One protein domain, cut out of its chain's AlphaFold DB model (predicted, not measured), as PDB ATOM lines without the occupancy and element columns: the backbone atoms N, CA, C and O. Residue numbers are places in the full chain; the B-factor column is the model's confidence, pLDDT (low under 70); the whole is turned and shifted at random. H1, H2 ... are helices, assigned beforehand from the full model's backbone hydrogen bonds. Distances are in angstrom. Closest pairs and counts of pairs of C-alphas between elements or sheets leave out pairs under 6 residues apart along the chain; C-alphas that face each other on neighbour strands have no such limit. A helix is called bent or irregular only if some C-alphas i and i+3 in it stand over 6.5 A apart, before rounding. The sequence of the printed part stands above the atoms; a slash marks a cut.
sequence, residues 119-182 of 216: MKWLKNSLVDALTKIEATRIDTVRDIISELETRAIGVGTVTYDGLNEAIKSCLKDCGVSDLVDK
ATOM      1  N   MET A 119     -14.602  25.157 -71.168       94.50
ATOM      2  CA  MET A 119     -15.231  26.320 -70.536       94.50
ATOM      3  C   MET A 119     -15.740  26.004 -69.125       94.50
ATOM      4  O   MET A 119     -15.589  26.821 -68.216       94.50
ATOM      5  N   LYS A 120     -16.328  24.816 -68.920       92.19
ATOM      6  CA  LYS A 120     -16.753  24.356 -67.592       92.19
ATOM      7  C   LYS A 120     -15.554  24.171 -66.664       92.19
ATOM      8  O   LYS A 120     -15.622  24.601 -65.513       92.19
ATOM      9  N   TRP A 121     -14.476  23.562 -67.153       91.69
ATOM     10  CA  TRP A 121     -13.246  23.396 -66.384       91.69
ATOM     11  C   TRP A 121     -12.658  24.753 -65.980       91.69
ATOM     12  O   TRP A 121     -12.491  25.000 -64.789       91.69
ATOM     13  N   LEU A 122     -12.484  25.678 -66.932       95.81
ATOM     14  CA  LEU A 122     -12.000  27.040 -66.681       95.81
ATOM     15  C   LEU A 122     -12.854  27.778 -65.645       95.81
ATOM     16  O   LEU A 122     -12.318  28.392 -64.723       95.81
ATOM     17  N   LYS A 123     -14.185  27.695 -65.765       95.50
ATOM     18  CA  LYS A 123     -15.110  28.280 -64.788       95.50
ATOM     19  C   LYS A 123     -14.881  27.702 -63.390       95.50
ATOM     20  O   LYS A 123     -14.799  28.467 -62.433       95.50
ATOM     21  N   ASN A 124     -14.787  26.379 -63.265       94.12
ATOM     22  CA  ASN A 124     -14.583  25.718 -61.976       94.12
ATOM     23  C   ASN A 124     -13.221  26.078 -61.366       94.12
ATOM     24  O   ASN A 124     -13.156  26.391 -60.181       94.12
ATOM     25  N   SER A 125     -12.158  26.104 -62.173       96.00
ATOM     26  CA  SER A 125     -10.823  26.524 -61.740       96.00
ATOM     27  C   SER A 125     -10.790  27.981 -61.280       96.00
ATOM     28  O   SER A 125     -10.146  28.286 -60.282       96.00
ATOM     29  N   LEU A 126     -11.506  28.882 -61.962       97.25
ATOM     30  CA  LEU A 126     -11.615  30.281 -61.546       97.25
ATOM     31  C   LEU A 126     -12.343  30.416 -60.203       97.25
ATOM     32  O   LEU A 126     -11.895  31.166 -59.340       97.25
ATOM     33  N   VAL A 127     -13.445  29.684 -60.015       97.19
ATOM     34  CA  VAL A 127     -14.174  29.669 -58.739       97.19
ATOM     35  C   VAL A 127     -13.277  29.152 -57.611       97.19
ATOM     36  O   VAL A 127     -13.211  29.796 -56.570       97.19
ATOM     37  N   ASP A 128     -12.542  28.060 -57.825       96.50
ATOM     38  CA  ASP A 128     -11.604  27.501 -56.837       96.50
ATOM     39  C   ASP A 128     -10.435  28.451 -56.512       96.50
ATOM     40  O   ASP A 128     -10.007  28.578 -55.366       96.50
ATOM     41  N   ALA A 129      -9.922  29.182 -57.506       95.94
ATOM     42  CA  ALA A 129      -8.909  30.205 -57.265       95.94
ATOM     43  C   ALA A 129      -9.461  31.352 -56.402       95.94
ATOM     44  O   ALA A 129      -8.801  31.787 -55.458       95.94
ATOM     45  N   LEU A 130     -10.680  31.821 -56.688       96.44
ATOM     46  CA  LEU A 130     -11.328  32.883 -55.917       96.44
ATOM     47  C   LEU A 130     -11.627  32.454 -54.477       96.44
ATOM     48  O   LEU A 130     -11.402  33.241 -53.561       96.44
ATOM     49  N   THR A 131     -12.080  31.219 -54.250       95.69
ATOM     50  CA  THR A 131     -12.320  30.711 -52.889       95.69
ATOM     51  C   THR A 131     -11.024  30.589 -52.093       95.69
ATOM     52  O   THR A 131     -11.004  30.933 -50.911       95.69
ATOM     53  N   LYS A 132      -9.923  30.170 -52.727       94.25
ATOM     54  CA  LYS A 132      -8.594  30.148 -52.095       94.25
ATOM     55  C   LYS A 132      -8.107  31.550 -51.741       94.25
ATOM     56  O   LYS A 132      -7.636  31.754 -50.626       94.25
ATOM     57  N   ILE A 133      -8.265  32.518 -52.647       95.19
ATOM     58  CA  ILE A 133      -7.938  33.926 -52.374       95.19
ATOM     59  C   ILE A 133      -8.740  34.422 -51.168       95.19
ATOM     60  O   ILE A 133      -8.162  34.968 -50.230       95.19
ATOM     61  N   GLU A 134     -10.048  34.176 -51.157       93.12
ATOM     62  CA  GLU A 134     -10.937  34.591 -50.074       93.12
ATOM     63  C   GLU A 134     -10.538  33.984 -48.724       93.12
ATOM     64  O   GLU A 134     -10.491  34.698 -47.720       93.12
ATOM     65  N   ALA A 135     -10.183  32.696 -48.707       91.81
ATOM     66  CA  ALA A 135      -9.691  32.021 -47.511       91.81
ATOM     67  C   ALA A 135      -8.399  32.672 -46.990       91.81
ATOM     68  O   ALA A 135      -8.309  33.015 -45.814       91.81
ATOM     69  N   THR A 136      -7.430  32.932 -47.875       94.31
ATOM     70  CA  THR A 136      -6.149  33.556 -47.491       94.31
ATOM     71  C   THR A 136      -6.272  35.028 -47.094       94.31
ATOM     72  O   THR A 136      -5.424  35.542 -46.363       94.31
ATOM     73  N   ARG A 137      -7.324  35.730 -47.544       94.06
ATOM     74  CA  ARG A 137      -7.521  37.158 -47.267       94.06
ATOM     75  C   ARG A 137      -7.647  37.432 -45.771       94.06
ATOM     76  O   ARG A 137      -7.047  38.385 -45.284       94.06
ATOM     77  N   ILE A 138      -8.436  36.628 -45.056       90.88
ATOM     78  CA  ILE A 138      -8.692  36.835 -43.620       90.88
ATOM     79  C   ILE A 138      -7.395  36.687 -42.826       90.88
ATOM     80  O   ILE A 138      -7.092  37.538 -41.991       90.88
ATOM     81  N   ASP A 139      -6.618  35.647 -43.124       92.19
ATOM     82  CA  ASP A 139      -5.344  35.399 -42.453       92.19
ATOM     83  C   ASP A 139      -4.331  36.498 -42.776       92.19
ATOM     84  O   ASP A 139      -3.758  37.081 -41.866       92.19
ATOM     85  N   THR A 140      -4.224  36.908 -44.045       94.44
ATOM     86  CA  THR A 140      -3.324  38.006 -44.445       94.44
ATOM     87  C   THR A 140      -3.655  39.315 -43.718       94.44
ATOM     88  O   THR A 140      -2.759  40.018 -43.260       94.44
ATOM     89  N   VAL A 141      -4.942  39.663 -43.595       94.62
ATOM     90  CA  VAL A 141      -5.364  40.872 -42.865       94.62
ATOM     91  C   VAL A 141      -5.041  40.753 -41.377       94.62
ATOM     92  O   VAL A 141      -4.548  41.716 -40.790       94.62
ATOM     93  N   ARG A 142      -5.275  39.582 -40.772       91.19
ATOM     94  CA  ARG A 142      -4.911  39.318 -39.374       91.19
ATOM     95  C   ARG A 142      -3.406  39.480 -39.156       91.19
ATOM     96  O   ARG A 142      -3.011  40.161 -38.212       91.19
ATOM     97  N   ASP A 143      -2.594  38.920 -40.043       93.31
ATOM     98  CA  ASP A 143      -1.136  38.977 -39.959       93.31
ATOM     99  C   ASP A 143      -0.639  40.424 -40.066       93.31
ATOM    100  O   ASP A 143       0.155  40.864 -39.233       93.31
ATOM    101  N   ILE A 144      -1.179  41.206 -41.012       92.69
ATOM    102  CA  ILE A 144      -0.872  42.640 -41.143       92.69
ATOM    103  C   ILE A 144      -1.201  43.390 -39.848       92.69
ATOM    104  O   ILE A 144      -0.371  44.160 -39.370       92.69
ATOM    105  N   ILE A 145      -2.386  43.173 -39.266       89.12
ATOM    106  CA  ILE A 145      -2.780  43.825 -38.008       89.12
ATOM    107  C   ILE A 145      -1.808  43.443 -36.884       89.12
ATOM    108  O   ILE A 145      -1.323  44.323 -36.177       89.12
ATOM    109  N   SER A 146      -1.464  42.159 -36.758       88.12
ATOM    110  CA  SER A 146      -0.549  41.679 -35.714       88.12
ATOM    111  C   SER A 146       0.859  42.286 -35.818       88.12
ATOM    112  O   SER A 146       1.452  42.681 -34.812       88.12
ATOM    113  N   GLU A 147       1.379  42.441 -37.038       88.44
ATOM    114  CA  GLU A 147       2.667  43.085 -37.297       88.44
ATOM    115  C   GLU A 147       2.630  44.589 -37.002       88.44
ATOM    116  O   GLU A 147       3.585  45.143 -36.449       88.44
ATOM    117  N   LEU A 148       1.527  45.267 -37.338       87.00
ATOM    118  CA  LEU A 148       1.348  46.687 -37.030       87.00
ATOM    119  C   LEU A 148       1.298  46.938 -35.518       87.00
ATOM    120  O   LEU A 148       1.978  47.847 -35.039       87.00
ATOM    121  N   GLU A 149       0.569  46.111 -34.768       84.44
ATOM    122  CA  GLU A 149       0.522  46.180 -33.302       84.44
ATOM    123  C   GLU A 149       1.908  45.926 -32.689       84.44
ATOM    124  O   GLU A 149       2.385  46.708 -31.864       84.44
ATOM    125  N   THR A 150       2.628  44.906 -33.169       85.12
ATOM    126  CA  THR A 150       4.000  44.606 -32.715       85.12
ATOM    127  C   THR A 150       4.942  45.799 -32.917       85.12
ATOM    128  O   THR A 150       5.733  46.143 -32.033       85.12
ATOM    129  N   ARG A 151       4.847  46.483 -34.064       83.50
ATOM    130  CA  ARG A 151       5.654  47.679 -34.354       83.50
ATOM    131  C   ARG A 151       5.262  48.879 -33.494       83.50
ATOM    132  O   ARG A 151       6.154  49.611 -33.068       83.50
ATOM    133  N   ALA A 152       3.974  49.078 -33.217       81.75
ATOM    134  CA  ALA A 152       3.504  50.159 -32.352       81.75
ATOM    135  C   ALA A 152       4.083  50.042 -30.930       81.75
ATOM    136  O   ALA A 152       4.576  51.041 -30.395       81.75
ATOM    137  N   ILE A 153       4.154  48.819 -30.381       77.81
ATOM    138  CA  ILE A 153       4.824  48.532 -29.098       77.81
ATOM    139  C   ILE A 153       6.301  48.940 -29.153       77.81
ATOM    140  O   ILE A 153       6.786  49.637 -28.264       77.81
ATOM    141  N   GLY A 154       7.019  48.545 -30.212       75.00
ATOM    142  CA  GLY A 154       8.451  48.829 -30.364       75.00
ATOM    143  C   GLY A 154       8.800  50.322 -30.450       75.00
ATOM    144  O   GLY A 154       9.896  50.717 -30.060       75.00
ATOM    145  N   VAL A 155       7.868  51.156 -30.924       79.94
ATOM    146  CA  VAL A 155       8.022  52.622 -31.019       79.94
ATOM    147  C   VAL A 155       7.463  53.339 -29.774       79.94
ATOM    148  O   VAL A 155       7.542  54.561 -29.669       79.94
ATOM    149  N   GLY A 156       6.914  52.603 -28.800       71.19
ATOM    150  CA  GLY A 156       6.318  53.170 -27.585       71.19
ATOM    151  C   GLY A 156       4.991  53.896 -27.832       71.19
ATOM    152  O   GLY A 156       4.608  54.767 -27.054       71.19
ATOM    153  N   THR A 157       4.301  53.571 -28.929       76.25
ATOM    154  CA  THR A 157       2.966  54.096 -29.250       76.25
ATOM    155  C   THR A 157       1.898  53.185 -28.640       76.25
ATOM    156  O   THR A 157       2.071  51.969 -28.592       76.25
ATOM    157  N   VAL A 158       0.795  53.761 -28.152       73.56
ATOM    158  CA  VAL A 158      -0.299  53.003 -27.518       73.56
ATOM    159  C   VAL A 158      -0.976  52.085 -28.548       73.56
ATOM    160  O   VAL A 158      -1.455  52.565 -29.573       73.56
ATOM    161  N   THR A 159      -1.014  50.782 -28.262       81.31
ATOM    162  CA  THR A 159      -1.697  49.743 -29.054       81.31
ATOM    163  C   THR A 159      -3.198  49.710 -28.788       81.31
ATOM    164  O   THR A 159      -3.645  50.164 -27.730       81.31
ATOM    165  N   TYR A 160      -3.990  49.135 -29.704       77.44
ATOM    166  CA  TYR A 160      -5.424  48.938 -29.454       77.44
ATOM    167  C   TYR A 160      -5.650  48.097 -28.192       77.44
ATOM    168  O   TYR A 160      -6.400  48.504 -27.306       77.44
ATOM    169  N   ASP A 161      -4.950  46.967 -28.079       77.44
ATOM    170  CA  ASP A 161      -5.065  46.075 -26.923       77.44
ATOM    171  C   ASP A 161      -4.598  46.755 -25.634       77.44
ATOM    172  O   ASP A 161      -5.264  46.647 -24.607       77.44
ATOM    173  N   GLY A 162      -3.505  47.522 -25.691       79.56
ATOM    174  CA  GLY A 162      -3.004  48.277 -24.545       79.56
ATOM    175  C   GLY A 162      -3.997  49.333 -24.061       79.56
ATOM    176  O   GLY A 162      -4.214  49.467 -22.858       79.56
ATOM    177  N   LEU A 163      -4.648  50.051 -24.981       83.44
ATOM    178  CA  LEU A 163      -5.688  51.021 -24.637       83.44
ATOM    179  C   LEU A 163      -6.952  50.339 -24.104       83.44
ATOM    180  O   LEU A 163      -7.526  50.796 -23.118       83.44
ATOM    181  N   ASN A 164      -7.382  49.247 -24.734       84.75
ATOM    182  CA  ASN A 164      -8.560  48.487 -24.330       84.75
ATOM    183  C   ASN A 164      -8.389  47.893 -22.924       84.75
ATOM    184  O   ASN A 164      -9.280  48.026 -22.089       84.75
ATOM    185  N   GLU A 165      -7.230  47.303 -22.629       83.25
ATOM    186  CA  GLU A 165      -6.908  46.802 -21.289       83.25
ATOM    187  C   GLU A 165      -6.772  47.938 -20.267       83.25
ATOM    188  O   GLU A 165      -7.288  47.814 -19.158       83.25
ATOM    189  N   ALA A 166      -6.179  49.079 -20.636       83.38
ATOM    190  CA  ALA A 166      -6.131  50.249 -19.756       83.38
ATOM    191  C   ALA A 166      -7.539  50.763 -19.409       83.38
ATOM    192  O   ALA A 166      -7.829  51.022 -18.242       83.38
ATOM    193  N   ILE A 167      -8.442  50.848 -20.392       85.81
ATOM    194  CA  ILE A 167      -9.840  51.247 -20.175       85.81
ATOM    195  C   ILE A 167     -10.566  50.226 -19.294       85.81
ATOM    196  O   ILE A 167     -11.246  50.624 -18.348       85.81
ATOM    197  N   LYS A 168     -10.414  48.921 -19.557       86.19
ATOM    198  CA  LYS A 168     -11.005  47.868 -18.714       86.19
ATOM    199  C   LYS A 168     -10.493  47.936 -17.280       86.19
ATOM    200  O   LYS A 168     -11.297  47.823 -16.358       86.19
ATOM    201  N   SER A 169      -9.191  48.150 -17.090       86.25
ATOM    202  CA  SER A 169      -8.601  48.334 -15.764       86.25
ATOM    203  C   SER A 169      -9.216  49.544 -15.074       86.25
ATOM    204  O   SER A 169      -9.730  49.400 -13.974       86.25
ATOM    205  N   CYS A 170      -9.282  50.701 -15.740       87.06
ATOM    206  CA  CYS A 170      -9.903  51.893 -15.167       87.06
ATOM    207  C   CYS A 170     -11.379  51.675 -14.802       87.06
ATOM    208  O   CYS A 170     -11.807  52.078 -13.727       87.06
ATOM    209  N   LEU A 171     -12.167  51.019 -15.659       87.50
ATOM    210  CA  LEU A 171     -13.576  50.717 -15.375       87.50
ATOM    211  C   LEU A 171     -13.737  49.768 -14.179       87.50
ATOM    212  O   LEU A 171     -14.666  49.939 -13.384       87.50
ATOM    213  N   LYS A 172     -12.822  48.804 -14.037       86.06
ATOM    214  CA  LYS A 172     -12.765  47.893 -12.895       86.06
ATOM    215  C   LYS A 172     -12.366  48.615 -11.612       86.06
ATOM    216  O   LYS A 172     -13.028  48.451 -10.595       86.06
ATOM    217  N   ASP A 173     -11.346  49.462 -11.678       88.56
ATOM    218  CA  ASP A 173     -10.862  50.257 -10.548       88.56
ATOM    219  C   ASP A 173     -11.920  51.269 -10.076       88.56
ATOM    220  O   ASP A 173     -12.036  51.550  -8.885       88.56
ATOM    221  N   CYS A 174     -12.750  51.776 -10.994       84.56
ATOM    222  CA  CYS A 174     -13.908  52.612 -10.678       84.56
ATOM    223  C   CYS A 174     -15.131  51.823 -10.163       84.56
ATOM    224  O   CYS A 174     -16.161  52.436  -9.885       84.56
ATOM    225  N   GLY A 175     -15.058  50.490 -10.052       81.56
ATOM    226  CA  GLY A 175     -16.148  49.635  -9.562       81.56
ATOM    227  C   GLY A 175     -17.366  49.560 -10.493       81.56
ATOM    228  O   GLY A 175     -18.434  49.102 -10.084       81.56
ATOM    229  N   VAL A 176     -17.237  50.018 -11.745       83.56
ATOM    230  CA  VAL A 176     -18.341  50.052 -12.718       83.56
ATOM    231  C   VAL A 176     -18.728  48.637 -13.145       83.56
ATOM    232  O   VAL A 176     -19.912  48.347 -13.299       83.56
ATOM    233  N   SER A 177     -17.752  47.735 -13.278       77.62
ATOM    234  CA  SER A 177     -18.003  46.316 -13.556       77.62
ATOM    235  C   SER A 177     -18.803  45.639 -12.439       77.62
ATOM    236  O   SER A 177     -19.768  44.943 -12.731       77.62
ATOM    237  N   ASP A 178     -18.507  45.940 -11.173       79.31
ATOM    238  CA  ASP A 178     -19.234  45.371 -10.028       79.31
ATOM    239  C   ASP A 178     -20.691  45.861  -9.971       79.31
ATOM    240  O   ASP A 178     -21.588  45.150  -9.517       79.31
ATOM    241  N   LEU A 179     -20.941  47.096 -10.420       78.69
ATOM    242  CA  LEU A 179     -22.286  47.660 -10.527       78.69
ATOM    243  C   LEU A 179     -23.090  46.980 -11.644       78.69
ATOM    244  O   LEU A 179     -24.266  46.673 -11.455       78.69
ATOM    245  N   VAL A 180     -22.452  46.720 -12.788       82.00
ATOM    246  CA  VAL A 180     -23.060  45.996 -13.913       82.00
ATOM    247  C   VAL A 180     -23.383  44.549 -13.526       82.00
ATOM    248  O   VAL A 180     -24.485  44.086 -13.823       82.00
ATOM    249  N   ASP A 181     -22.500  43.864 -12.797       77.00
ATOM    250  CA  ASP A 181     -22.725  42.485 -12.335       77.00
ATOM    251  C   ASP A 181     -23.880  42.387 -11.319       77.00
ATOM    252  O   ASP A 181     -24.699  41.463 -11.380       77.00
ATOM    253  N   LYS A 182     -24.015  43.384 -10.431       79.12
ATOM    254  CA  LYS A 182     -25.141  43.494  -9.481       79.12
ATOM    255  C   LYS A 182     -26.483  43.780 -10.151       79.12
ATOM    256  O   LYS A 182     -27.512  43.359  -9.642       79.12
TER     257      LYS A 182
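What this domain is: This is residues 119 to 182 of the 216 residues of an uncharacterized protein of Phytophthora nicotianae (UniProt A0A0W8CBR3). Three helices follow each other end to end in an open, flat, angled shape: the long H1 makes one arm, and the shorter H2 and the still shorter H3 make the other, which turns away from H1 at a corner near H1's last residues and turns again between H2 and H3. Residues 119 to 147 of H1 stick out as a free arm, and there is no packed core, since no two helices touch. The printed part has 64 residues with three named helices, in the order H1, H2, H3, and no named strand; its class is all helix. It is extended, with a radius of gyration of the C-alphas of 21.4 A, and the C-alphas span 65 by 37 by 7 A.

Where its parts are: H1 takes residues 119 to 154, from C-alpha 119 at (-15.231, 26.320, -70.536) to C-alpha 154 at (8.451, 48.829, -30.364), 51.8 A from first to last C-alpha. It is neither bent nor irregular, but only just: C-alphas 135 and 138 are 6.3 A apart. After a tight link of 5 residues, H2 takes residues 160 to 173 and is 19.7 A long. After a tight link of 2 residues, H3 takes residues 176 to 182, 10.0 A long, and ends with C-alpha 182 at (-25.141, 43.494, -9.481).

How they stand to each other: H1 and H2 are close but not clearly touching, with 1 pair of C-alphas within 8 A. The closest C-alphas of the two are those of Glu 149 and Tyr 160, 7.6 A apart. Their lines stand at a steep tilt of 57 degrees, and they run the same way; their centres are 31.2 A apart. H2 and H3 are also close but not clearly touching, with 2 pairs of C-alphas within 8 A. Their closest C-alphas are those of Leu 171 and Ser 177, 6.5 A apart, and the two run the same way at a steep tilt of 62 degrees. H1 and H3 are apart. In H2 and H3 every O i to N i+4 pair is within hydrogen-bond range, and in H1 30 of 32 are.

The domain as a whole: The two C-alphas farthest apart are those of Met 119 and Cys 174, at 65.4 A, and the first and last printed C-alphas are 64.2 A apart. Residues 119 to 147, which belong to H1, stand free; so do residues 170 to 175, of which 170 to 173 belong to H2. The printed part has no cut and no long link. The mean pLDDT of the printed part is 87.1, and no printed residue is under 70; the means are 91 for H1, 84 for H2 and 80 for H3.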